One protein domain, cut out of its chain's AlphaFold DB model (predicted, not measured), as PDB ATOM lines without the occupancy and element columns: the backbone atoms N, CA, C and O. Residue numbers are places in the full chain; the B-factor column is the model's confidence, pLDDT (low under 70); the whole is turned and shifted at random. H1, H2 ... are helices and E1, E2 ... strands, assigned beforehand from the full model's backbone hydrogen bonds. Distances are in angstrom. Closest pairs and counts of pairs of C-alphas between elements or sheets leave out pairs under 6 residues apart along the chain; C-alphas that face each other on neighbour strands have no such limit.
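AT A GLANCE: This is residues 288 to 343 and 453 to 584 of the 856 residues of an uncharacterized protein of Hyphomicrobium sp. xq (UniProt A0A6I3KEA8). A closed barrel of seven strands, E6 to E12, with H3 packed on its outside, makes the larger lobe; a smaller lobe holds two little sheets, E1 E5 E2 and E3 E4, with H1 near E4. The lobes lie one after the other along the longest axis, with H2 between them. The printed part has 188 residues, with three named helices and twelve named strands in the order E1 E2 E3 H1 E4 E5 H2 E6 E7 E8 H3 E9 E10 E11 E12. The barrel is mixed and both small sheets are antiparallel; the class is mixed, helices and strands, with under half of the residues, 87, in named elements. The whole is elongated, 60 by 34 by 27 A, and only just compact, close to loose, with a radius of gyration of the C-alphas of 19.3 A.

IN THESE COORDINATES: The barrel has E6 (470 to 474), E7 (487 to 490), E8 (500 to 504), E9 (529 to 535, 19.5 A), E10 (542 to 547, 16.0 A), E11 (557 to 568, 25.6 A) and E12 (576 to 583, 22.6 A). C-alpha 470 is at (14.501, -15.221, 17.902) and C-alpha 583 at (21.368, -4.473, 12.586). H3 is residues 514 to 522, 12.3 A, and H2 residues 458 to 462. The small lobe has E1 (288 to 290), from C-alpha 288 at (-8.837, -23.513, 11.200), E2 (300 to 302), E3 (308 to 311), H1 (316 to 324, 12.5 A), E4 (335 to 338) and E5 (453 to 455).

HOW THE PARTS SIT: Round the ring run E6 E7 E8 E11 E10 E9 E12 and back to E6. E6 and E7 are parallel, with N 488 and O 473 2.9 A apart; E12 and E6 are antiparallel, with N 470 and O 579 2.8 A apart. E9 E10 E11 form a meander, each strand the antiparallel neighbour of the one before, with N 531 to O 545 at 2.8 A and N 563 to O 546 at 2.8 A. With E12, antiparallel to E9 (N 530 to O 582, 2.8 A), they form a Greek key, four strands whose first neighbours the fourth. E11 bends by 90 degrees at residue 565; its residues 557 to 561 pair with E8, antiparallel, N 558 to O 503 at 2.8 A. E7 and E8 form a hairpin, N 502 to O 489 at 2.8 A. H3 is on the barrel, outside it, at a height over the sheet of 8.1 A; the closest C-alphas of H3 and E9 are those of Ile 520 and Ala 529, 6.5 A. H2 is on the barrel, with C-alphas of Gly 459 and Pro 576 closest to E12, 6.2 A. E5 has E1 and E2 as antiparallel neighbours, N 289 to O 453 at 3.0 A and N 301 to O 454 at 2.9 A. E3 and E4 are antiparallel, N 310 to O 336 at 2.8 A; the closest C-alphas of H1 and E4 are those of Asn 319 and Phe 336, 6.9 A. In H1, H2 and H3 every O i to N i+4 pair is within hydrogen-bond range.

THE WHOLE: The C-alphas farthest apart are those of Gly 343 and Thr 526, 60.6 A. Residues 344 to 452 are not printed; C-alphas 343 and 453 are 13.3 A apart. Of the links printed whole, E6 to E7 is long. The model's pLDDT is under 70 at residues 458 to 469, 509 to 510 and 536 to 540.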
ATOM      1  N   ILE A 288      -8.561 -22.123  11.577       86.50
ATOM      2  CA  ILE A 288      -8.837 -23.513  11.200       86.50
ATOM      3  C   ILE A 288      -8.078 -23.844   9.916       86.50
ATOM      4  O   ILE A 288      -8.180 -23.122   8.924       86.50
ATOM      5  N   LYS A 289      -7.355 -24.969   9.903       83.31
ATOM      6  CA  LYS A 289      -6.671 -25.489   8.708       83.31
ATOM      7  C   LYS A 289      -7.002 -26.957   8.453       83.31
ATOM      8  O   LYS A 289      -7.266 -27.725   9.380       83.31
ATOM      9  N   PHE A 290      -6.913 -27.353   7.186       84.25
ATOM     10  CA  PHE A 290      -6.775 -28.757   6.805       84.25
ATOM     11  C   PHE A 290      -5.373 -29.252   7.178       84.25
ATOM     12  O   PHE A 290      -4.389 -28.526   7.018       84.25
ATOM     13  N   GLN A 291      -5.267 -30.499   7.628       82.88
ATOM     14  CA  GLN A 291      -3.987 -31.155   7.878       82.88
ATOM     15  C   GLN A 291      -3.909 -32.476   7.098       82.88
ATOM     16  O   GLN A 291      -4.860 -33.247   7.068       82.88
ATOM     17  N   SER A 292      -2.767 -32.753   6.466       80.12
ATOM     18  CA  SER A 292      -2.539 -33.975   5.672       80.12
ATOM     19  C   SER A 292      -2.183 -35.212   6.507       80.12
ATOM     20  O   SER A 292      -2.085 -36.311   5.967       80.12
ATOM     21  N   LEU A 293      -1.965 -35.046   7.814       80.00
ATOM     22  CA  LEU A 293      -1.473 -36.076   8.726       80.00
ATOM     23  C   LEU A 293      -2.490 -36.384   9.825       80.00
ATOM     24  O   LEU A 293      -3.124 -35.488  10.377       80.00
ATOM     25  N   ALA A 294      -2.559 -37.656  10.221       77.75
ATOM     26  CA  ALA A 294      -3.393 -38.142  11.321       77.75
ATOM     27  C   ALA A 294      -2.786 -37.915  12.726       77.75
ATOM     28  O   ALA A 294      -3.231 -38.535  13.694       77.75
ATOM     29  N   TYR A 295      -1.796 -37.025  12.861       81.50
ATOM     30  CA  TYR A 295      -1.203 -36.562  14.125       81.50
ATOM     31  C   TYR A 295      -1.553 -35.086  14.342       81.50
ATOM     32  O   TYR A 295      -1.626 -34.335  13.379       81.50
ATOM     33  N   THR A 296      -1.758 -34.651  15.587       80.56
ATOM     34  CA  THR A 296      -2.077 -33.244  15.889       80.56
ATOM     35  C   THR A 296      -0.909 -32.596  16.605       80.56
ATOM     36  O   THR A 296      -0.490 -33.080  17.651       80.56
ATOM     37  N   SER A 297      -0.388 -31.521  16.016       74.12
ATOM     38  CA  SER A 297       0.716 -30.744  16.575       74.12
ATOM     39  C   SER A 297       0.342 -30.121  17.929       74.12
ATOM     40  O   SER A 297      -0.821 -29.750  18.102       74.12
ATOM     41  N   PRO A 298       1.306 -29.938  18.853       74.44
ATOM     42  CA  PRO A 298       1.100 -29.188  20.095       74.44
ATOM     43  C   PRO A 298       0.424 -27.829  19.857       74.44
ATOM     44  O   PRO A 298       0.637 -27.202  18.817       74.44
ATOM     45  N   GLY A 299      -0.440 -27.407  20.782       76.38
ATOM     46  CA  GLY A 299      -1.240 -26.184  20.673       76.38
ATOM     47  C   GLY A 299      -2.367 -26.176  19.628       76.38
ATOM     48  O   GLY A 299      -3.183 -25.250  19.625       76.38
ATOM     49  N   TRP A 300      -2.473 -27.197  18.770       85.06
ATOM     50  CA  TRP A 300      -3.612 -27.405  17.869       85.06
ATOM     51  C   TRP A 300      -4.574 -28.454  18.441       85.06
ATOM     52  O   TRP A 300      -4.159 -29.409  19.093       85.06
ATOM     53  N   MET A 301      -5.869 -28.323  18.155       88.44
ATOM     54  CA  MET A 301      -6.893 -29.299  18.544       88.44
ATOM     55  C   MET A 301      -7.657 -29.794  17.314       88.44
ATOM     56  O   MET A 301      -7.958 -29.012  16.414       88.44
ATOM     57  N   ARG A 302      -8.002 -31.090  17.257       88.94
ATOM     58  CA  ARG A 302      -8.907 -31.603  16.211       88.94
ATOM     59  C   ARG A 302     -10.320 -31.118  16.442       88.94
ATOM     60  O   ARG A 302     -10.846 -31.285  17.542       88.94
ATOM     61  N   ILE A 303     -10.928 -30.663  15.355       88.44
ATOM     62  CA  ILE A 303     -12.369 -30.492  15.237       88.44
ATOM     63  C   ILE A 303     -13.000 -31.878  15.028       88.44
ATOM     64  O   ILE A 303     -12.603 -32.635  14.140       88.44
ATOM     65  N   LYS A 304     -13.969 -32.221  15.875       86.88
ATOM     66  CA  LYS A 304     -14.822 -33.417  15.812       86.88
ATOM     67  C   LYS A 304     -16.124 -33.082  15.083       86.88
ATOM     68  O   LYS A 304     -16.278 -31.989  14.541       86.88
ATOM     69  N   ARG A 305     -17.057 -34.039  15.015       82.06
ATOM     70  CA  ARG A 305     -18.361 -33.832  14.370       82.06
ATOM     71  C   ARG A 305     -19.150 -32.732  15.067       82.06
ATOM     72  O   ARG A 305     -19.636 -31.833  14.398       82.06
ATOM     73  N   ASP A 306     -19.225 -32.777  16.390       84.25
ATOM     74  CA  ASP A 306     -20.058 -31.894  17.212       84.25
ATOM     75  C   ASP A 306     -19.202 -30.921  18.035       84.25
ATOM     76  O   ASP A 306     -18.002 -31.183  18.193       84.25
ATOM     77  N   PRO A 307     -19.758 -29.781  18.498       85.56
ATOM     78  CA  PRO A 307     -18.998 -28.785  19.248       85.56
ATOM     79  C   PRO A 307     -18.310 -29.402  20.469       85.56
ATOM     80  O   PRO A 307     -18.900 -30.200  21.198       85.56
ATOM     81  N   GLN A 308     -17.046 -29.048  20.691       89.44
ATOM     82  CA  GLN A 308     -16.243 -29.617  21.778       89.44
ATOM     83  C   GLN A 308     -16.035 -28.591  22.879       89.44
ATOM     84  O   GLN A 308     -15.499 -27.517  22.613       89.44
ATOM     85  N   ALA A 309     -16.363 -28.957  24.115       91.25
ATOM     86  CA  ALA A 309     -16.012 -28.169  25.287       91.25
ATOM     87  C   ALA A 309     -14.493 -28.198  25.543       91.25
ATOM     88  O   ALA A 309     -13.866 -29.260  25.550       91.25
ATOM     89  N   VAL A 310     -13.918 -27.024  25.794       90.38
ATOM     90  CA  VAL A 310     -12.505 -26.778  26.110       90.38
ATOM     91  C   VAL A 310     -12.433 -25.985  27.418       90.38
ATOM     92  O   VAL A 310     -13.209 -25.049  27.616       90.38
ATOM     93  N   LEU A 311     -11.524 -26.349  28.332       92.12
ATOM     94  CA  LEU A 311     -11.320 -25.587  29.571       92.12
ATOM     95  C   LEU A 311     -10.807 -24.176  29.262       92.12
ATOM     96  O   LEU A 311      -9.823 -24.010  28.538       92.12
ATOM     97  N   LYS A 312     -11.391 -23.165  29.916       89.94
ATOM     98  CA  LYS A 312     -10.949 -21.762  29.802       89.94
ATOM     99  C   LYS A 312      -9.488 -21.556  30.213       89.94
ATOM    100  O   LYS A 312      -8.810 -20.712  29.644       89.94
ATOM    101  N   THR A 313      -9.001 -22.350  31.166       85.00
ATOM    102  CA  THR A 313      -7.610 -22.335  31.643       85.00
ATOM    103  C   THR A 313      -6.629 -23.061  30.721       85.00
ATOM    104  O   THR A 313      -5.449 -22.733  30.740       85.00
ATOM    105  N   ALA A 314      -7.090 -24.020  29.910       78.88
ATOM    106  CA  ALA A 314      -6.240 -24.788  28.992       78.88
ATOM    107  C   ALA A 314      -6.034 -24.094  27.632       78.88
ATOM    108  O   ALA A 314      -5.092 -24.405  26.912       78.88
ATOM    109  N   ALA A 315      -6.915 -23.156  27.276       84.69
ATOM    110  CA  ALA A 315      -6.826 -22.356  26.054       84.69
ATOM    111  C   ALA A 315      -7.176 -20.879  26.346       84.69
ATOM    112  O   ALA A 315      -8.190 -20.376  25.851       84.69
ATOM    113  N   PRO A 316      -6.381 -20.176  27.181       79.44
ATOM    114  CA  PRO A 316      -6.737 -18.856  27.710       79.44
ATOM    115  C   PRO A 316      -6.854 -17.779  26.624       79.44
ATOM    116  O   PRO A 316      -7.749 -16.939  26.692       79.44
ATOM    117  N   GLU A 317      -6.007 -17.829  25.593       78.19
ATOM    118  CA  GLU A 317      -6.033 -16.867  24.484       78.19
ATOM    119  C   GLU A 317      -7.246 -17.068  23.562       78.19
ATOM    120  O   GLU A 317      -7.916 -16.100  23.196       78.19
ATOM    121  N   LEU A 318      -7.599 -18.321  23.241       84.94
ATOM    122  CA  LEU A 318      -8.813 -18.610  22.470       84.94
ATOM    123  C   LEU A 318     -10.077 -18.270  23.271       84.94
ATOM    124  O   LEU A 318     -11.022 -17.714  22.714       84.94
ATOM    125  N   ASN A 319     -10.072 -18.533  24.582       86.44
ATOM    126  CA  ASN A 319     -11.129 -18.108  25.496       86.44
ATOM    127  C   ASN A 319     -11.304 -16.579  25.490       86.44
ATOM    128  O   ASN A 319     -12.432 -16.108  25.389       86.44
ATOM    129  N   ALA A 320     -10.217 -15.801  25.535       83.56
ATOM    130  CA  ALA A 320     -10.284 -14.341  25.449       83.56
ATOM    131  C   ALA A 320     -10.854 -13.861  24.101       83.56
ATOM    132  O   ALA A 320     -11.730 -12.995  24.085       83.56
ATOM    133  N   LYS A 321     -10.431 -14.467  22.978       81.94
ATOM    134  CA  LYS A 321     -10.974 -14.162  21.642       81.94
ATOM    135  C   LYS A 321     -12.472 -14.471  21.557       81.94
ATOM    136  O   LYS A 321     -13.242 -13.632  21.109       81.94
ATOM    137  N   TYR A 322     -12.909 -15.645  22.015       87.44
ATOM    138  CA  TYR A 322     -14.327 -16.010  21.973       87.44
ATOM    139  C   TYR A 322     -15.172 -15.219  22.978       87.44
ATOM    140  O   TYR A 322     -16.329 -14.952  22.684       87.44
ATOM    141  N   ALA A 323     -14.616 -14.786  24.114       87.69
ATOM    142  CA  ALA A 323     -15.314 -13.907  25.052       87.69
ATOM    143  C   ALA A 323     -15.630 -12.529  24.440       87.69
ATOM    144  O   ALA A 323     -16.708 -11.997  24.693       87.69
ATOM    145  N   ALA A 324     -14.729 -11.978  23.616       86.06
ATOM    146  CA  ALA A 324     -14.973 -10.734  22.880       86.06
ATOM    147  C   ALA A 324     -16.123 -10.868  21.859       86.06
ATOM    148  O   ALA A 324     -16.904  -9.938  21.694       86.06
ATOM    149  N   GLU A 325     -16.265 -12.050  21.251       81.44
ATOM    150  CA  GLU A 325     -17.322 -12.397  20.285       81.44
ATOM    151  C   GLU A 325     -18.575 -13.027  20.941       81.44
ATOM    152  O   GLU A 325     -19.379 -13.675  20.274       81.44
ATOM    153  N   GLY A 326     -18.744 -12.905  22.266       86.31
ATOM    154  CA  GLY A 326     -19.937 -13.395  22.978       86.31
ATOM    155  C   GLY A 326     -20.085 -14.923  23.082       86.31
ATOM    156  O   GLY A 326     -21.172 -15.409  23.373       86.31
ATOM    157  N   TYR A 327     -19.000 -15.679  22.884       88.00
ATOM    158  CA  TYR A 327     -18.932 -17.146  22.806       88.00
ATOM    159  C   TYR A 327     -19.836 -17.751  21.710       88.00
ATOM    160  O   TYR A 327     -20.842 -18.390  22.026       88.00
ATOM    161  N   PRO A 328     -19.451 -17.651  20.421       80.44
ATOM    162  CA  PRO A 328     -20.310 -18.000  19.277       80.44
ATOM    163  C   PRO A 328     -20.756 -19.472  19.191       80.44
ATOM    164  O   PRO A 328     -21.655 -19.784  18.416       80.44
ATOM    165  N   TYR A 329     -20.154 -20.372  19.979       83.88
ATOM    166  CA  TYR A 329     -20.511 -21.798  20.061       83.88
ATOM    167  C   TYR A 329     -21.033 -22.221  21.450       83.88
ATOM    168  O   TYR A 329     -21.167 -23.414  21.737       83.88
ATOM    169  N   GLY A 330     -21.278 -21.254  22.340       85.00
ATOM    170  CA  GLY A 330     -21.682 -21.470  23.728       85.00
ATOM    171  C   GLY A 330     -20.517 -21.598  24.722       85.00
ATOM    172  O   GLY A 330     -19.374 -21.921  24.379       85.00
ATOM    173  N   SER A 331     -20.813 -21.325  25.995       90.50
ATOM    174  CA  SER A 331     -19.862 -21.399  27.107       90.50
ATOM    175  C   SER A 331     -20.568 -21.651  28.443       90.50
ATOM    176  O   SER A 331     -21.723 -21.278  28.633       90.50
ATOM    177  N   THR A 332     -19.852 -22.271  29.379       92.19
ATOM    178  CA  THR A 332     -20.218 -22.398  30.795       92.19
ATOM    179  C   THR A 332     -19.262 -21.565  31.663       92.19
ATOM    180  O   THR A 332     -18.380 -20.860  31.161       92.19
ATOM    181  N   SER A 333     -19.388 -21.635  32.991       89.12
ATOM    182  CA  SER A 333     -18.452 -20.963  33.906       89.12
ATOM    183  C   SER A 333     -16.996 -21.410  33.709       89.12
ATOM    184  O   SER A 333     -16.097 -20.574  33.738       89.12
ATOM    185  N   THR A 334     -16.755 -22.699  33.444       91.75
ATOM    186  CA  THR A 334     -15.408 -23.302  33.372       91.75
ATOM    187  C   THR A 334     -14.941 -23.658  31.958       91.75
ATOM    188  O   THR A 334     -13.736 -23.788  31.736       91.75
ATOM    189  N   HIS A 335     -15.862 -23.798  30.999       92.44
ATOM    190  CA  HIS A 335     -15.564 -24.234  29.631       92.44
ATOM    191  C   HIS A 335     -16.130 -23.278  28.574       92.44
ATOM    192  O   HIS A 335     -17.079 -22.532  28.816       92.44
ATOM    193  N   PHE A 336     -15.572 -23.324  27.373       93.25
ATOM    194  CA  PHE A 336     -16.143 -22.739  26.161       93.25
ATOM    195  C   PHE A 336     -16.102 -23.778  25.041       93.25
ATOM    196  O   PHE A 336     -15.272 -24.685  25.084       93.25
ATOM    197  N   ASN A 337     -16.984 -23.674  24.053       90.50
ATOM    198  CA  ASN A 337     -17.011 -24.631  22.951       90.50
ATOM    199  C   ASN A 337     -16.200 -24.138  21.746       90.50
ATOM    200  O   ASN A 337     -16.219 -22.951  21.419       90.50
ATOM    201  N   ILE A 338     -15.535 -25.063  21.054       89.56
ATOM    202  CA  ILE A 338     -14.982 -24.871  19.702       89.56
ATOM    203  C   ILE A 338     -15.933 -25.475  18.650       89.56
ATOM    204  O   ILE A 338     -16.695 -26.391  18.987       89.56
ATOM    205  N   PRO A 339     -15.916 -25.000  17.386       86.94
ATOM    206  CA  PRO A 339     -16.844 -25.475  16.362       86.94
ATOM    207  C   PRO A 339     -16.659 -26.966  16.060       86.94
ATOM    208  O   PRO A 339     -15.537 -27.465  16.001       86.94
ATOM    209  N   GLY A 340     -17.773 -27.661  15.812       84.38
ATOM    210  CA  GLY A 340     -17.797 -29.030  15.293       84.38
ATOM    211  C   GLY A 340     -18.112 -29.057  13.795       84.38
ATOM    212  O   GLY A 340     -19.025 -28.354  13.356       84.38
ATOM    213  N   GLY A 341     -17.409 -29.891  13.028       79.56
ATOM    214  CA  GLY A 341     -17.581 -30.011  11.573       79.56
ATOM    215  C   GLY A 341     -17.021 -31.280  10.912       79.56
ATOM    216  O   GLY A 341     -17.123 -31.422   9.696       79.56
ATOM    217  N   ALA A 342     -16.435 -32.225  11.655       79.31
ATOM    218  CA  ALA A 342     -15.896 -33.448  11.049       79.31
ATOM    219  C   ALA A 342     -17.007 -34.319  10.432       79.31
ATOM    220  O   ALA A 342     -18.018 -34.603  11.075       79.31
ATOM    221  N   GLY A 343     -16.796 -34.772   9.194       77.06
ATOM    222  CA  GLY A 343     -17.794 -35.523   8.424       77.06
ATOM    223  C   GLY A 343     -18.848 -34.655   7.724       77.06
ATOM    224  O   GLY A 343     -19.734 -35.207   7.081       77.06
ATOM    225  N   VAL A 453      -8.113 -28.972  11.968       87.62
ATOM    226  CA  VAL A 453      -7.526 -28.576  13.253       87.62
ATOM    227  C   VAL A 453      -7.648 -27.072  13.473       87.62
ATOM    228  O   VAL A 453      -7.470 -26.295  12.537       87.62
ATOM    229  N   ILE A 454      -7.934 -26.686  14.715       88.12
ATOM    230  CA  ILE A 454      -8.041 -25.300  15.183       88.12
ATOM    231  C   ILE A 454      -6.878 -24.961  16.121       88.12
ATOM    232  O   ILE A 454      -6.463 -25.801  16.923       88.12
ATOM    233  N   LEU A 455      -6.341 -23.745  16.020       86.19
ATOM    234  CA  LEU A 455      -5.295 -23.252  16.919       86.19
ATOM    235  C   LEU A 455      -5.902 -22.826  18.267       86.19
ATOM    236  O   LEU A 455      -6.639 -21.841  18.320       86.19
ATOM    237  N   VAL A 456      -5.594 -23.556  19.347       84.69
ATOM    238  CA  VAL A 456      -6.172 -23.333  20.691       84.69
ATOM    239  C   VAL A 456      -5.195 -22.708  21.685       84.69
ATOM    240  O   VAL A 456      -5.606 -21.882  22.498       84.69
ATOM    241  N   ASN A 457      -3.910 -23.064  21.604       77.75
ATOM    242  CA  ASN A 457      -2.850 -22.521  22.447       77.75
ATOM    243  C   ASN A 457      -1.656 -22.122  21.556       77.75
ATOM    244  O   ASN A 457      -0.883 -22.991  21.143       77.75
ATOM    245  N   PRO A 458      -1.495 -20.827  21.221       63.34
ATOM    246  CA  PRO A 458      -0.396 -20.368  20.378       63.34
ATOM    247  C   PRO A 458       0.964 -20.385  21.088       63.34
ATOM    248  O   PRO A 458       1.974 -20.375  20.394       63.34
ATOM    249  N   GLY A 459       1.028 -20.496  22.421       59.81
ATOM    250  CA  GLY A 459       2.285 -20.747  23.134       59.81
ATOM    251  C   GLY A 459       2.828 -22.150  22.847       59.81
ATOM    252  O   GLY A 459       3.948 -22.305  22.368       59.81
ATOM    253  N   GLU A 460       1.996 -23.180  23.023       62.12
ATOM    254  CA  GLU A 460       2.362 -24.560  22.669       62.12
ATOM    255  C   GLU A 460       2.567 -24.751  21.160       62.12
ATOM    256  O   GLU A 460       3.483 -25.461  20.745       62.12
ATOM    257  N   ALA A 461       1.747 -24.108  20.322       56.94
ATOM    258  CA  ALA A 461       1.942 -24.148  18.875       56.94
ATOM    259  C   ALA A 461       3.161 -23.328  18.431       56.94
ATOM    260  O   ALA A 461       3.742 -23.644  17.395       56.94
ATOM    261  N   GLY A 462       3.572 -22.321  19.206       52.09
ATOM    262  CA  GLY A 462       4.776 -21.514  18.998       52.09
ATOM    263  C   GLY A 462       6.059 -22.332  19.131       52.09
ATOM    264  O   GLY A 462       6.998 -22.137  18.361       52.09
ATOM    265  N   ASN A 463       6.055 -23.354  19.994       47.72
ATOM    266  CA  ASN A 463       7.131 -24.351  20.057       47.72
ATOM    267  C   ASN A 463       7.237 -25.201  18.772       47.72
ATOM    268  O   ASN A 463       8.286 -25.784  18.509       47.72
ATOM    269  N   ALA A 464       6.180 -25.257  17.948       45.38
ATOM    270  CA  ALA A 464       6.166 -25.904  16.629       45.38
ATOM    271  C   ALA A 464       6.195 -24.910  15.442       45.38
ATOM    272  O   ALA A 464       6.384 -25.322  14.296       45.38
ATOM    273  N   HIS A 465       6.011 -23.614  15.698       45.62
ATOM    274  CA  HIS A 465       5.978 -22.529  14.718       45.62
ATOM    275  C   HIS A 465       6.647 -21.290  15.322       45.62
ATOM    276  O   HIS A 465       5.993 -20.490  15.987       45.62
ATOM    277  N   THR A 466       7.945 -21.120  15.072       46.69
ATOM    278  CA  THR A 466       8.722 -19.994  15.606       46.69
ATOM    279  C   THR A 466       8.100 -18.647  15.215       46.69
ATOM    280  O   THR A 466       7.938 -18.392  14.015       46.69
ATOM    281  N   PRO A 467       7.788 -17.762  16.181       50.09
ATOM    282  CA  PRO A 467       7.461 -16.369  15.899       50.09
ATOM    283  C   PRO A 467       8.538 -15.677  15.059       50.09
ATOM    284  O   PRO A 467       9.709 -16.044  15.126       50.09
ATOM    285  N   PHE A 468       8.165 -14.659  14.277       56.81
ATOM    286  CA  PHE A 468       9.138 -13.907  13.476       56.81
ATOM    287  C   PHE A 468      10.114 -13.153  14.398       56.81
ATOM    288  O   PHE A 468       9.756 -12.150  15.019       56.81
ATOM    289  N   GLY A 469      11.342 -13.662  14.492       69.62
ATOM    290  CA  GLY A 469      12.371 -13.226  15.434       69.62
ATOM    291  C   GLY A 469      13.081 -14.425  16.070       69.62
ATOM    292  O   GLY A 469      12.866 -15.570  15.677       69.62
ATOM    293  N   LEU A 470      13.933 -14.169  17.061       79.50
ATOM    294  CA  LEU A 470      14.501 -15.221  17.902       79.50
ATOM    295  C   LEU A 470      13.473 -15.647  18.970       79.50
ATOM    296  O   LEU A 470      12.897 -14.761  19.616       79.50
ATOM    297  N   PRO A 471      13.240 -16.959  19.174       79.25
ATOM    298  CA  PRO A 471      12.302 -17.455  20.174       79.25
ATOM    299  C   PRO A 471      12.949 -17.475  21.564       79.25
ATOM    300  O   PRO A 471      13.949 -18.159  21.772       79.25
ATOM    301  N   TYR A 472      12.343 -16.776  22.522       86.88
ATOM    302  CA  TYR A 472      12.707 -16.808  23.944       86.88
ATOM    303  C   TYR A 472      11.444 -16.792  24.813       86.88
ATOM    304  O   TYR A 472      10.371 -16.463  24.311       86.88
ATOM    305  N   SER A 473      11.570 -17.082  26.106       87.06
ATOM    306  CA  SER A 473      10.547 -16.783  27.121       87.06
ATOM    307  C   SER A 473      10.973 -15.608  28.005       87.06
ATOM    308  O   SER A 473      12.167 -15.331  28.144       87.06
ATOM    309  N   TRP A 474      10.007 -14.891  28.585       90.38
ATOM    310  CA  TRP A 474      10.286 -13.778  29.500       90.38
ATOM    311  C   TRP A 474      10.505 -14.254  30.938       90.38
ATOM    312  O   TRP A 474       9.582 -14.787  31.556       90.38
ATOM    313  N   ASP A 475      11.673 -13.965  31.503       93.50
ATOM    314  CA  ASP A 475      11.907 -14.045  32.943       93.50
ATOM    315  C   ASP A 475      11.787 -12.658  33.613       93.50
ATOM    316  O   ASP A 475      12.081 -11.610  33.038       93.50
ATOM    317  N   THR A 476      11.317 -12.668  34.861       91.06
ATOM    318  CA  THR A 476      11.060 -11.480  35.692       91.06
ATOM    319  C   THR A 476      12.157 -11.186  36.717       91.06
ATOM    320  O   THR A 476      12.078 -10.176  37.418       91.06
ATOM    321  N   GLY A 477      13.186 -12.035  36.813       91.69
ATOM    322  CA  GLY A 477      14.374 -11.756  37.610       91.69
ATOM    323  C   GLY A 477      15.138 -10.529  37.106       91.69
ATOM    324  O   GLY A 477      15.051 -10.147  35.942       91.69
ATOM    325  N   THR A 478      15.921  -9.909  37.987       93.94
ATOM    326  CA  THR A 478      16.730  -8.713  37.670       93.94
ATOM    327  C   THR A 478      18.215  -8.881  37.991       93.94
ATOM    328  O   THR A 478      19.019  -8.003  37.683       93.94
ATOM    329  N   SER A 479      18.595 -10.003  38.603       93.69
ATOM    330  CA  SER A 479      19.972 -10.316  38.972       93.69
ATOM    331  C   SER A 479      20.841 -10.666  37.762       93.69
ATOM    332  O   SER A 479      20.390 -11.274  36.787       93.69
ATOM    333  N   ASP A 480      22.124 -10.320  37.869       94.81
ATOM    334  CA  ASP A 480      23.179 -10.672  36.915       94.81
ATOM    335  C   ASP A 480      23.564 -12.158  37.045       94.81
ATOM    336  O   ASP A 480      24.559 -12.534  37.669       94.81
ATOM    337  N   ALA A 481      22.696 -13.015  36.516       93.25
ATOM    338  CA  ALA A 481      22.792 -14.470  36.541       93.25
ATOM    339  C   ALA A 481      22.153 -15.066  35.276       93.25
ATOM    340  O   ALA A 481      21.448 -14.362  34.546       93.25
ATOM    341  N   ASP A 482      22.317 -16.371  35.057       92.00
ATOM    342  CA  ASP A 482      21.678 -17.092  33.947       92.00
ATOM    343  C   ASP A 482      20.138 -17.025  34.061       92.00
ATOM    344  O   ASP A 482      19.608 -17.396  35.117       92.00
ATOM    345  N   PRO A 483      19.407 -16.495  33.055       91.88
ATOM    346  CA  PRO A 483      17.945 -16.462  33.074       91.88
ATOM    347  C   PRO A 483      17.310 -17.853  33.078       91.88
ATOM    348  O   PRO A 483      16.208 -17.986  33.587       91.88
ATOM    349  N   GLY A 484      18.005 -18.878  32.578       89.62
ATOM    350  CA  GLY A 484      17.443 -20.202  32.339       89.62
ATOM    351  C   GLY A 484      17.415 -20.546  30.850       89.62
ATOM    352  O   GLY A 484      17.501 -19.684  29.973       89.62
ATOM    353  N   THR A 485      17.336 -21.841  30.546       87.25
ATOM    354  CA  THR A 485      17.390 -22.370  29.176       87.25
ATOM    355  C   THR A 485      16.264 -21.802  28.312       87.25
ATOM    356  O   THR A 485      15.099 -22.128  28.525       87.25
ATOM    357  N   GLY A 486      16.609 -21.013  27.292       84.56
ATOM    358  CA  GLY A 486      15.627 -20.418  26.388       84.56
ATOM    359  C   GLY A 486      14.983 -19.118  26.871       84.56
ATOM    360  O   GLY A 486      14.062 -18.634  26.213       84.56
ATOM    361  N   GLU A 487      15.449 -18.532  27.974       91.50
ATOM    362  CA  GLU A 487      14.837 -17.342  28.578       91.50
ATOM    363  C   GLU A 487      15.690 -16.072  28.406       91.50
ATOM    364  O   GLU A 487      16.894 -16.120  28.121       91.50
ATOM    365  N   LEU A 488      15.054 -14.910  28.565       93.19
ATOM    366  CA  LEU A 488      15.720 -13.611  28.664       93.19
ATOM    367  C   LEU A 488      15.095 -12.752  29.767       93.19
ATOM    368  O   LEU A 488      13.904 -12.871  30.050       93.19
ATOM    369  N   ARG A 489      15.895 -11.861  30.360       94.00
ATOM    370  CA  ARG A 489      15.448 -10.879  31.363       94.00
ATOM    371  C   ARG A 489      16.183  -9.549  31.240       94.00
ATOM    372  O   ARG A 489      17.269  -9.474  30.666       94.00
ATOM    373  N   LEU A 490      15.622  -8.502  31.835       94.56
ATOM    374  CA  LEU A 490      16.273  -7.200  31.995       94.56
ATOM    375  C   LEU A 490      16.842  -7.046  33.410       94.56
ATOM    376  O   LEU A 490      16.269  -7.548  34.370       94.56
ATOM    377  N   ASN A 491      17.913  -6.272  33.572       95.56
ATOM    378  CA  ASN A 491      18.524  -6.009  34.884       95.56
ATOM    379  C   ASN A 491      17.715  -5.074  35.812       95.56
ATOM    380  O   ASN A 491      18.237  -4.603  36.821       95.56
ATOM    381  N   HIS A 492      16.464  -4.750  35.473       92.56
ATOM    382  CA  HIS A 492      15.642  -3.813  36.231       92.56
ATOM    383  C   HIS A 492      14.144  -4.120  36.095       92.56
ATOM    384  O   HIS A 492      13.655  -4.387  34.999       92.56
ATOM    385  N   ALA A 493      13.400  -4.029  37.205       87.38
ATOM    386  CA  ALA A 493      11.979  -4.395  37.264       87.38
ATOM    387  C   ALA A 493      11.069  -3.440  36.465       87.38
ATOM    388  O   ALA A 493       9.995  -3.827  36.012       87.38
ATOM    389  N   THR A 494      11.498  -2.191  36.268       87.81
ATOM    390  CA  THR A 494      10.889  -1.253  35.313       87.81
ATOM    391  C   THR A 494      11.670  -1.315  33.997       87.81
ATOM    392  O   THR A 494      12.798  -0.814  33.977       87.81
ATOM    393  N   PRO A 495      11.111  -1.863  32.895       85.31
ATOM    394  CA  PRO A 495      11.869  -2.090  31.662       85.31
ATOM    395  C   PRO A 495      12.495  -0.824  31.071       85.31
ATOM    396  O   PRO A 495      13.611  -0.870  30.574       85.31
ATOM    397  N   ALA A 496      11.832   0.331  31.196       83.75
ATOM    398  CA  ALA A 496      12.317   1.610  30.665       83.75
ATOM    399  C   ALA A 496      13.629   2.116  31.306       83.75
ATOM    400  O   ALA A 496      14.250   3.028  30.771       83.75
ATOM    401  N   SER A 497      14.046   1.546  32.441       89.44
ATOM    402  CA  SER A 497      15.282   1.908  33.152       89.44
ATOM    403  C   SER A 497      16.358   0.817  33.082       89.44
ATOM    404  O   SER A 497      17.376   0.926  33.760       89.44
ATOM    405  N   ALA A 498      16.142  -0.239  32.292       93.75
ATOM    406  CA  ALA A 498      17.115  -1.307  32.127       93.75
ATOM    407  C   ALA A 498      18.322  -0.862  31.284       93.75
ATOM    408  O   ALA A 498      18.179  -0.191  30.259       93.75
ATOM    409  N   THR A 499      19.510  -1.287  31.713       96.00
ATOM    410  CA  THR A 499      20.805  -1.023  31.060       96.00
ATOM    411  C   THR A 499      21.495  -2.294  30.563       96.00
ATOM    412  O   THR A 499      22.419  -2.222  29.753       96.00
ATOM    413  N   PHE A 500      21.032  -3.466  31.006       96.00
ATOM    414  CA  PHE A 500      21.486  -4.769  30.534       96.00
ATOM    415  C   PHE A 500      20.301  -5.698  30.271       96.00
ATOM    416  O   PHE A 500      19.329  -5.740  31.027       96.00
ATOM    417  N   LEU A 501      20.435  -6.470  29.198       95.75
ATOM    418  CA  LEU A 501      19.605  -7.614  28.859       95.75
ATOM    419  C   LEU A 501      20.459  -8.875  29.069       95.75
ATOM    420  O   LEU A 501      21.544  -8.995  28.492       95.75
ATOM    421  N   TYR A 502      19.981  -9.799  29.897       96.44
ATOM    422  CA  TYR A 502      20.592 -11.111  30.109       96.44
ATOM    423  C   TYR A 502      19.846 -12.135  29.257       96.44
ATOM    424  O   TYR A 502      18.622 -12.225  29.335       96.44
ATOM    425  N   VAL A 503      20.574 -12.875  28.420       94.50
ATOM    426  CA  VAL A 503      19.986 -13.760  27.404       94.50
ATOM    427  C   VAL A 503      20.610 -15.145  27.483       94.50
ATOM    428  O   VAL A 503      21.834 -15.273  27.493       94.50
ATOM    429  N   SER A 504      19.781 -16.185  27.497       93.19
ATOM    430  CA  SER A 504      20.234 -17.570  27.358       93.19
ATOM    431  C   SER A 504      20.992 -17.795  26.041       93.19
ATOM    432  O   SER A 504      20.643 -17.237  24.999       93.19
ATOM    433  N   LYS A 505      22.032 -18.641  26.047       88.50
ATOM    434  CA  LYS A 505      22.756 -19.009  24.809       88.50
ATOM    435  C   LYS A 505      21.914 -19.879  23.866       88.50
ATOM    436  O   LYS A 505      22.241 -19.993  22.681       88.50
ATOM    437  N   THR A 506      20.842 -20.484  24.375       83.25
ATOM    438  CA  THR A 506      19.834 -21.212  23.599       83.25
ATOM    439  C   THR A 506      18.531 -20.418  23.524       83.25
ATOM    440  O   THR A 506      18.197 -19.671  24.437       83.25
ATOM    441  N   GLY A 507      17.780 -20.577  22.433       78.88
ATOM    442  CA  GLY A 507      16.395 -20.108  22.344       78.88
ATOM    443  C   GLY A 507      15.414 -21.063  23.036       78.88
ATOM    444  O   GLY A 507      15.773 -22.181  23.407       78.88
ATOM    445  N   ALA A 508      14.147 -20.655  23.156       73.31
ATOM    446  CA  ALA A 508      13.071 -21.447  23.773       73.31
ATOM    447  C   ALA A 508      12.809 -22.805  23.082       73.31
ATOM    448  O   ALA A 508      12.254 -23.721  23.679       73.31
ATOM    449  N   ASN A 509      13.261 -22.968  21.834       67.56
ATOM    450  CA  ASN A 509      13.250 -24.229  21.084       67.56
ATOM    451  C   ASN A 509      14.531 -25.078  21.270       67.56
ATOM    452  O   ASN A 509      14.788 -25.974  20.468       67.56
ATOM    453  N   ALA A 510      15.358 -24.763  22.272       67.81
ATOM    454  CA  ALA A 510      16.672 -25.353  22.554       67.81
ATOM    455  C   ALA A 510      17.738 -25.210  21.441       67.81
ATOM    456  O   ALA A 510      18.809 -25.810  21.539       67.81
ATOM    457  N   ALA A 511      17.506 -24.394  20.406       72.31
ATOM    458  CA  ALA A 511      18.518 -24.112  19.386       72.31
ATOM    459  C   ALA A 511      19.582 -23.134  19.914       72.31
ATOM    460  O   ALA A 511      19.244 -22.131  20.542       72.31
ATOM    461  N   THR A 512      20.861 -23.381  19.629       77.19
ATOM    462  CA  THR A 512      21.966 -22.477  19.998       77.19
ATOM    463  C   THR A 512      21.933 -21.197  19.162       77.19
ATOM    464  O   THR A 512      21.965 -21.257  17.934       77.19
ATOM    465  N   LEU A 513      21.928 -20.031  19.816       79.62
ATOM    466  CA  LEU A 513      21.824 -18.714  19.169       79.62
ATOM    467  C   LEU A 513      23.115 -17.879  19.253       79.62
ATOM    468  O   LEU A 513      23.153 -16.748  18.766       79.62
ATOM    469  N   THR A 514      24.200 -18.444  19.795       76.50
ATOM    470  CA  THR A 514      25.512 -17.789  19.961       76.50
ATOM    471  C   THR A 514      26.028 -17.120  18.683       76.50
ATOM    472  O   THR A 514      26.492 -15.986  18.739       76.50
ATOM    473  N   SER A 515      25.894 -17.752  17.512       76.44
ATOM    474  CA  SER A 515      26.355 -17.171  16.239       76.44
ATOM    475  C   SER A 515      25.613 -15.886  15.849       76.44
ATOM    476  O   SER A 515      26.206 -15.001  15.236       76.44
ATOM    477  N   VAL A 516      24.335 -15.749  16.230       80.69
ATOM    478  CA  VAL A 516      23.540 -14.533  15.976       80.69
ATOM    479  C   VAL A 516      23.999 -13.397  16.891       80.69
ATOM    480  O   VAL A 516      24.159 -12.261  16.446       80.69
ATOM    481  N   TRP A 517      24.286 -13.702  18.156       86.81
ATOM    482  CA  TRP A 517      24.831 -12.723  19.097       86.81
ATOM    483  C   TRP A 517      26.271 -12.315  18.763       86.81
ATOM    484  O   TRP A 517      26.607 -11.138  18.878       86.81
ATOM    485  N   ASN A 518      27.090 -13.237  18.247       83.50
ATOM    486  CA  ASN A 518      28.424 -12.928  17.724       83.50
ATOM    487  C   ASN A 518      28.365 -11.971  16.522       83.50
ATOM    488  O   ASN A 518      29.191 -11.065  16.437       83.50
ATOM    489  N   LEU A 519      27.370 -12.107  15.634       83.62
ATOM    490  CA  LEU A 519      27.159 -11.170  14.524       83.62
ATOM    491  C   LEU A 519      26.861  -9.746  15.028       83.62
ATOM    492  O   LEU A 519      27.452  -8.790  14.530       83.62
ATOM    493  N   ILE A 520      26.008  -9.600  16.048       85.38
ATOM    494  CA  ILE A 520      25.749  -8.299  16.696       85.38
ATOM    495  C   ILE A 520      27.031  -7.759  17.353       85.38
ATOM    496  O   ILE A 520      27.332  -6.571  17.242       85.38
ATOM    497  N   ASN A 521      27.813  -8.624  18.003       86.44
ATOM    498  CA  ASN A 521      29.066  -8.239  18.654       86.44
ATOM    499  C   ASN A 521      30.167  -7.811  17.660       86.44
ATOM    500  O   ASN A 521      31.031  -7.011  18.012       86.44
ATOM    501  N   GLY A 522      30.121  -8.287  16.412       82.25
ATOM    502  CA  GLY A 522      31.038  -7.872  15.345       82.25
ATOM    503  C   GLY A 522      30.801  -6.448  14.819       82.25
ATOM    504  O   GLY A 522      31.699  -5.860  14.223       82.25
ATOM    505  N   ILE A 523      29.622  -5.859  15.048       81.25
ATOM    506  CA  ILE A 523      29.304  -4.498  14.590       81.25
ATOM    507  C   ILE A 523      29.907  -3.480  15.561       81.25
ATOM    508  O   ILE A 523      29.528  -3.441  16.726       81.25
ATOM    509  N   THR A 524      30.815  -2.624  15.088       81.75
ATOM    510  CA  THR A 524      31.546  -1.631  15.906       81.75
ATOM    511  C   THR A 524      30.839  -0.277  16.063       81.75
ATOM    512  O   THR A 524      31.377   0.627  16.702       81.75
ATOM    513  N   ALA A 525      29.635  -0.118  15.507       77.12
ATOM    514  CA  ALA A 525      28.837   1.102  15.629       77.12
ATOM    515  C   ALA A 525      28.402   1.390  17.083       77.12
ATOM    516  O   ALA A 525      28.239   0.477  17.893       77.12
ATOM    517  N   THR A 526      28.159   2.667  17.401       82.12
ATOM    518  CA  THR A 526      27.732   3.132  18.740       82.12
ATOM    519  C   THR A 526      26.412   2.517  19.205       82.12
ATOM    520  O   THR A 526      26.252   2.220  20.385       82.12
ATOM    521  N   THR A 527      25.498   2.267  18.267       83.44
ATOM    522  CA  THR A 527      24.390   1.323  18.429       83.44
ATOM    523  C   THR A 527      24.642   0.175  17.464       83.44
ATOM    524  O   THR A 527      24.678   0.399  16.257       83.44
ATOM    525  N   ARG A 528      24.825  -1.045  17.971       87.50
ATOM    526  CA  ARG A 528      25.182  -2.231  17.169       87.50
ATOM    527  C   ARG A 528      23.968  -2.857  16.487       87.50
ATOM    528  O   ARG A 528      24.025  -3.269  15.331       87.50
ATOM    529  N   ALA A 529      22.850  -2.882  17.204       89.25
ATOM    530  CA  ALA A 529      21.555  -3.335  16.718       89.25
ATOM    531  C   ALA A 529      20.421  -2.646  17.487       89.25
ATOM    532  O   ALA A 529      20.625  -2.156  18.597       89.25
ATOM    533  N   VAL A 530      19.218  -2.656  16.925       87.12
ATOM    534  CA  VAL A 530      17.961  -2.379  17.626       87.12
ATOM    535  C   VAL A 530      17.226  -3.703  17.805       87.12
ATOM    536  O   VAL A 530      16.975  -4.416  16.835       87.12
ATOM    537  N   LEU A 531      16.903  -4.034  19.049       91.75
ATOM    538  CA  LEU A 531      16.107  -5.190  19.438       91.75
ATOM    539  C   LEU A 531      14.657  -4.751  19.631       91.75
ATOM    540  O   LEU A 531      14.403  -3.774  20.334       91.75
ATOM    541  N   THR A 532      13.716  -5.502  19.068       87.94
ATOM    542  CA  THR A 532      12.278  -5.354  19.331       87.94
ATOM    543  C   THR A 532      11.768  -6.669  19.907       87.94
ATOM    544  O   THR A 532      11.628  -7.654  19.185       87.94
ATOM    545  N   ILE A 533      11.542  -6.690  21.219       89.44
ATOM    546  CA  ILE A 533      11.069  -7.837  21.998       89.44
ATOM    547  C   ILE A 533       9.550  -7.710  22.135       89.44
ATOM    548  O   ILE A 533       9.088  -6.767  22.768       89.44
ATOM    549  N   MET A 534       8.766  -8.625  21.565       83.38
ATOM    550  CA  MET A 534       7.294  -8.583  21.638       83.38
ATOM    551  C   MET A 534       6.714  -9.867  22.222       83.38
ATOM    552  O   MET A 534       7.208 -10.961  21.939       83.38
ATOM    553  N   HIS A 535       5.620  -9.733  22.967       81.19
ATOM    554  CA  HIS A 535       4.837 -10.851  23.490       81.19
ATOM    555  C   HIS A 535       4.128 -11.619  22.359       81.19
ATOM    556  O   HIS A 535       3.349 -11.037  21.602       81.19
ATOM    557  N   GLY A 536       4.336 -12.938  22.274       67.56
ATOM    558  CA  GLY A 536       3.891 -13.777  21.152       67.56
ATOM    559  C   GLY A 536       2.379 -13.759  20.888       67.56
ATOM    560  O   GLY A 536       1.967 -13.667  19.736       67.56
ATOM    561  N   GLY A 537       1.557 -13.777  21.943       63.06
ATOM    562  CA  GLY A 537       0.089 -13.677  21.845       63.06
ATOM    563  C   GLY A 537      -0.490 -12.251  21.900       63.06
ATOM    564  O   GLY A 537      -1.701 -12.075  21.796       63.06
ATOM    565  N   ALA A 538       0.336 -11.215  22.102       64.62
ATOM    566  CA  ALA A 538      -0.140  -9.855  22.392       64.62
ATOM    567  C   ALA A 538       0.891  -8.787  21.965       64.62
ATOM    568  O   ALA A 538       1.493  -8.140  22.820       64.62
ATOM    569  N   PRO A 539       1.112  -8.567  20.654       62.53
ATOM    570  CA  PRO A 539       2.242  -7.778  20.141       62.53
ATOM    571  C   PRO A 539       2.230  -6.290  20.533       62.53
ATOM    572  O   PRO A 539       3.249  -5.618  20.405       62.53
ATOM    573  N   SER A 540       1.110  -5.771  21.048       65.19
ATOM    574  CA  SER A 540       1.031  -4.451  21.696       65.19
ATOM    575  C   SER A 540       1.903  -4.343  22.956       65.19
ATOM    576  O   SER A 540       2.252  -3.235  23.366       65.19
ATOM    577  N   ASN A 541       2.256  -5.479  23.567       79.44
ATOM    578  CA  ASN A 541       3.204  -5.563  24.667       79.44
ATOM    579  C   ASN A 541       4.602  -5.789  24.069       79.44
ATOM    580  O   ASN A 541       4.927  -6.893  23.618       79.44
ATOM    581  N   ALA A 542       5.405  -4.724  24.027       81.38
ATOM    582  CA  ALA A 542       6.691  -4.683  23.335       81.38
ATOM    583  C   ALA A 542       7.744  -3.868  24.111       81.38
ATOM    584  O   ALA A 542       7.421  -2.840  24.703       81.38
ATOM    585  N   VAL A 543       9.010  -4.281  24.058       88.06
ATOM    586  CA  VAL A 543      10.176  -3.487  24.479       88.06
ATOM    587  C   VAL A 543      11.074  -3.283  23.264       88.06
ATOM    588  O   VAL A 543      11.502  -4.256  22.645       88.06
ATOM    589  N   VAL A 544      11.386  -2.031  22.931       87.50
ATOM    590  CA  VAL A 544      12.384  -1.697  21.906       87.50
ATOM    591  C   VAL A 544      13.630  -1.166  22.599       87.50
ATOM    592  O   VAL A 544      13.530  -0.248  23.411       87.50
ATOM    593  N   ALA A 545      14.805  -1.710  22.287       90.06
ATOM    594  CA  ALA A 545      16.070  -1.336  22.917       90.06
ATOM    595  C   ALA A 545      17.229  -1.313  21.912       90.06
ATOM    596  O   ALA A 545      17.350  -2.205  21.078       90.06
ATOM    597  N   GLY A 546      18.107  -0.315  21.992       90.75
ATOM    598  CA  GLY A 546      19.365  -0.299  21.240       90.75
ATOM    599  C   GLY A 546      20.462  -1.052  21.994       90.75
ATOM    600  O   GLY A 546      20.615  -0.839  23.192       90.75
ATOM    601  N   VAL A 547      21.238  -1.896  21.312       94.31
ATOM    602  CA  VAL A 547      22.457  -2.528  21.848       94.31
ATOM    603  C   VAL A 547      23.603  -1.527  21.752       94.31
ATOM    604  O   VAL A 547      23.997  -1.159  20.646       94.31
ATOM    605  N   THR A 548      24.136  -1.081  22.887       91.94
ATOM    606  CA  THR A 548      25.058   0.072  22.976       91.94
ATOM    607  C   THR A 548      26.509  -0.296  23.289       91.94
ATOM    608  O   THR A 548      27.377   0.572  23.341       91.94
ATOM    609  N   GLY A 549      26.807  -1.581  23.486       89.75
ATOM    610  CA  GLY A 549      28.142  -2.060  23.842       89.75
ATOM    611  C   GLY A 549      28.415  -3.474  23.342       89.75
ATOM    612  O   GLY A 549      27.568  -4.091  22.700       89.75
ATOM    613  N   ALA A 550      29.623  -3.973  23.608       90.19
ATOM    614  CA  ALA A 550      30.000  -5.342  23.268       90.19
ATOM    615  C   ALA A 550      29.153  -6.353  24.059       90.19
ATOM    616  O   ALA A 550      28.893  -6.154  25.245       90.19
ATOM    617  N   VAL A 551      28.752  -7.443  23.406       91.50
ATOM    618  CA  VAL A 551      28.090  -8.571  24.067       91.50
ATOM    619  C   VAL A 551      29.154  -9.344  24.842       91.50
ATOM    620  O   VAL A 551      30.117  -9.834  24.252       91.50
ATOM    621  N   VAL A 552      28.996  -9.434  26.161       93.62
ATOM    622  CA  VAL A 552      29.940 -10.137  27.038       93.62
ATOM    623  C   VAL A 552      29.469 -11.571  27.226       93.62
ATOM    624  O   VAL A 552      28.336 -11.804  27.656       93.62
ATOM    625  N   ASP A 553      30.345 -12.527  26.924       92.06
ATOM    626  CA  ASP A 553      30.072 -13.938  27.173       92.06
ATOM    627  C   ASP A 553      30.226 -14.268  28.663       92.06
ATOM    628  O   ASP A 553      31.242 -13.937  29.280       92.06
ATOM    629  N   ALA A 554      29.219 -14.911  29.251       91.12
ATOM    630  CA  ALA A 554      29.221 -15.346  30.643       91.12
ATOM    631  C   ALA A 554      29.008 -16.867  30.737       91.12
ATOM    632  O   ALA A 554      28.677 -17.552  29.766       91.12
ATOM    633  N   THR A 555      29.203 -17.437  31.924       90.06
ATOM    634  CA  THR A 555      28.933 -18.862  32.157       90.06
ATOM    635  C   THR A 555      27.422 -19.110  32.087       90.06
ATOM    636  O   THR A 555      26.692 -18.642  32.953       90.06
ATOM    637  N   GLY A 556      26.959 -19.816  31.049       85.50
ATOM    638  CA  GLY A 556      25.541 -20.142  30.797       85.50
ATOM    639  C   GLY A 556      24.794 -19.160  29.880       85.50
ATOM    640  O   GLY A 556      24.092 -19.583  28.962       85.50
ATOM    641  N   TYR A 557      25.048 -17.857  30.020       93.75
ATOM    642  CA  TYR A 557      24.275 -16.776  29.390       93.75
ATOM    643  C   TYR A 557      25.155 -15.693  28.743       93.75
ATOM    644  O   TYR A 557      26.383 -15.751  28.794       93.75
ATOM    645  N   LEU A 558      24.517 -14.701  28.124       94.56
ATOM    646  CA  LEU A 558      25.135 -13.522  27.518       94.56
ATOM    647  C   LEU A 558      24.670 -12.251  28.235       94.56
ATOM    648  O   LEU A 558      23.490 -12.128  28.574       94.56
ATOM    649  N   LYS A 559      25.575 -11.283  28.409       95.69
ATOM    650  CA  LYS A 559      25.246  -9.933  28.895       95.69
ATOM    651  C   LYS A 559      25.280  -8.963  27.723       95.69
ATOM    652  O   LYS A 559      26.335  -8.731  27.134       95.69
ATOM    653  N   VAL A 560      24.130  -8.387  27.395       95.50
ATOM    654  CA  VAL A 560      23.971  -7.444  26.286       95.50
ATOM    655  C   VAL A 560      23.754  -6.044  26.877       95.50
ATOM    656  O   VAL A 560      22.718  -5.819  27.506       95.50
ATOM    657  N   PRO A 561      24.697  -5.095  26.716       95.75
ATOM    658  CA  PRO A 561      24.490  -3.706  27.119       95.75
ATOM    659  C   PRO A 561      23.412  -3.074  26.238       95.75
ATOM    660  O   PRO A 561      23.516  -3.113  25.007       95.75
ATOM    661  N   VAL A 562      22.378  -2.505  26.855       94.75
ATOM    662  CA  VAL A 562      21.221  -1.947  26.146       94.75
ATOM    663  C   VAL A 562      20.831  -0.561  26.651       94.75
ATOM    664  O   VAL A 562      21.094  -0.173  27.783       94.75
ATOM    665  N   THR A 563      20.146   0.194  25.800       91.81
ATOM    666  CA  THR A 563      19.387   1.387  26.181       91.81
ATOM    667  C   THR A 563      17.972   1.234  25.655       91.81
ATOM    668  O   THR A 563      17.764   1.116  24.446       91.81
ATOM    669  N   VAL A 564      16.993   1.196  26.558       90.12
ATOM    670  CA  VAL A 564      15.585   1.011  26.194       90.12
ATOM    671  C   VAL A 564      15.024   2.298  25.585       90.12
ATOM    672  O   VAL A 564      15.157   3.384  26.143       90.12
ATOM    673  N   LEU A 565      14.427   2.162  24.402       83.81
ATOM    674  CA  LEU A 565      13.911   3.243  23.559       83.81
ATOM    675  C   LEU A 565      12.388   3.385  23.682       83.81
ATOM    676  O   LEU A 565      11.865   4.496  23.609       83.81
ATOM    677  N   SER A 566      11.669   2.275  23.868       84.56
ATOM    678  CA  SER A 566      10.234   2.281  24.168       84.56
ATOM    679  C   SER A 566       9.793   1.016  24.907       84.56
ATOM    680  O   SER A 566      10.435  -0.033  24.828       84.56
ATOM    681  N   VAL A 567       8.681   1.132  25.637       83.44
ATOM    682  CA  VAL A 567       8.026   0.042  26.370       83.44
ATOM    683  C   VAL A 567       6.516   0.186  26.197       83.44
ATOM    684  O   VAL A 567       5.981   1.286  26.339       83.44
ATOM    685  N   GLY A 568       5.832  -0.918  25.919       73.44
ATOM    686  CA  GLY A 568       4.380  -1.038  25.902       73.44
ATOM    687  C   GLY A 568       3.938  -2.283  26.666       73.44
ATOM    688  O   GLY A 568       4.581  -3.328  26.576       73.44
ATOM    689  N   GLY A 569       2.832  -2.170  27.403       77.19
ATOM    690  CA  GLY A 569       2.217  -3.286  28.121       77.19
ATOM    691  C   GLY A 569       3.053  -3.858  29.273       77.19
ATOM    692  O   GLY A 569       3.938  -3.200  29.819       77.19
ATOM    693  N   ALA A 570       2.728  -5.092  29.658       77.06
ATOM    694  CA  ALA A 570       3.393  -5.841  30.720       77.06
ATOM    695  C   ALA A 570       3.772  -7.249  30.237       77.06
ATOM    696  O   ALA A 570       3.122  -7.806  29.348       77.06
ATOM    697  N   PHE A 571       4.801  -7.826  30.854       81.38
ATOM    698  CA  PHE A 571       5.339  -9.143  30.519       81.38
ATOM    699  C   PHE A 571       5.288 -10.051  31.757       81.38
ATOM    700  O   PHE A 571       6.126  -9.913  32.649       81.38
ATOM    701  N   PRO A 572       4.278 -10.934  31.863       80.88
ATOM    702  CA  PRO A 572       4.247 -11.977  32.885       80.88
ATOM    703  C   PRO A 572       5.411 -12.967  32.713       80.88
ATOM    704  O   PRO A 572       5.953 -13.108  31.619       80.88
ATOM    705  N   ALA A 573       5.781 -13.678  33.778       83.56
ATOM    706  CA  ALA A 573       6.817 -14.710  33.707       83.56
ATOM    707  C   ALA A 573       6.406 -15.878  32.787       83.56
ATOM    708  O   ALA A 573       5.239 -16.274  32.760       83.56
ATOM    709  N   GLY A 574       7.372 -16.435  32.054       75.38
ATOM    710  CA  GLY A 574       7.209 -17.609  31.193       75.38
ATOM    711  C   GLY A 574       6.447 -17.371  29.884       75.38
ATOM    712  O   GLY A 574       6.189 -18.330  29.157       75.38
ATOM    713  N   VAL A 575       6.066 -16.130  29.551       75.75
ATOM    714  CA  VAL A 575       5.356 -15.855  28.289       75.75
ATOM    715  C   VAL A 575       6.296 -15.964  27.084       75.75
ATOM    716  O   VAL A 575       7.435 -15.490  27.163       75.75
ATOM    717  N   PRO A 576       5.843 -16.541  25.955       77.19
ATOM    718  CA  PRO A 576       6.657 -16.659  24.754       77.19
ATOM    719  C   PRO A 576       6.880 -15.289  24.110       77.19
ATOM    720  O   PRO A 576       5.970 -14.459  24.011       77.19
ATOM    721  N   LEU A 577       8.095 -15.076  23.617       80.75
ATOM    722  CA  LEU A 577       8.564 -13.838  23.014       80.75
ATOM    723  C   LEU A 577       9.000 -14.041  21.566       80.75
ATOM    724  O   LEU A 577       9.442 -15.111  21.147       80.75
ATOM    725  N   SER A 578       8.956 -12.939  20.830       77.81
ATOM    726  CA  SER A 578       9.593 -12.777  19.529       77.81
ATOM    727  C   SER A 578      10.587 -11.624  19.606       77.81
ATOM    728  O   SER A 578      10.200 -10.488  19.877       77.81
ATOM    729  N   VAL A 579      11.878 -11.912  19.415       86.25
ATOM    730  CA  VAL A 579      12.936 -10.889  19.426       86.25
ATOM    731  C   VAL A 579      13.386 -10.610  17.998       86.25
ATOM    732  O   VAL A 579      14.124 -11.393  17.401       86.25
ATOM    733  N   GLN A 580      12.940  -9.495  17.433       84.81
ATOM    734  CA  GLN A 580      13.419  -9.017  16.137       84.81
ATOM    735  C   GLN A 580      14.712  -8.217  16.308       84.81
ATOM    736  O   GLN A 580      14.884  -7.512  17.302       84.81
ATOM    737  N   ILE A 581      15.604  -8.305  15.320       85.94
ATOM    738  CA  ILE A 581      16.904  -7.627  15.309       85.94
ATOM    739  C   ILE A 581      16.999  -6.774  14.040       85.94
ATOM    740  O   ILE A 581      16.998  -7.306  12.932       85.94
ATOM    741  N   GLY A 582      17.125  -5.458  14.202       81.31
ATOM    742  CA  GLY A 582      17.571  -4.543  13.154       81.31
ATOM    743  C   GLY A 582      19.048  -4.219  13.351       81.31
ATOM    744  O   GLY A 582      19.391  -3.491  14.277       81.31
ATOM    745  N   LEU A 583      19.931  -4.762  12.514       82.81
ATOM    746  CA  LEU A 583      21.368  -4.473  12.586       82.81
ATOM    747  C   LEU A 583      21.653  -3.027  12.157       82.81
ATOM    748  O   LEU A 583      21.023  -2.517  11.227       82.81
ATOM    749  N   ALA A 584      22.613  -2.369  12.806       72.00
ATOM    750  CA  ALA A 584      23.114  -1.088  12.322       72.00
ATOM    751  C   ALA A 584      23.985  -1.279  11.070       72.00
ATOM    752  O   ALA A 584      24.608  -2.326  10.883       72.00
TER     753      ALA A 584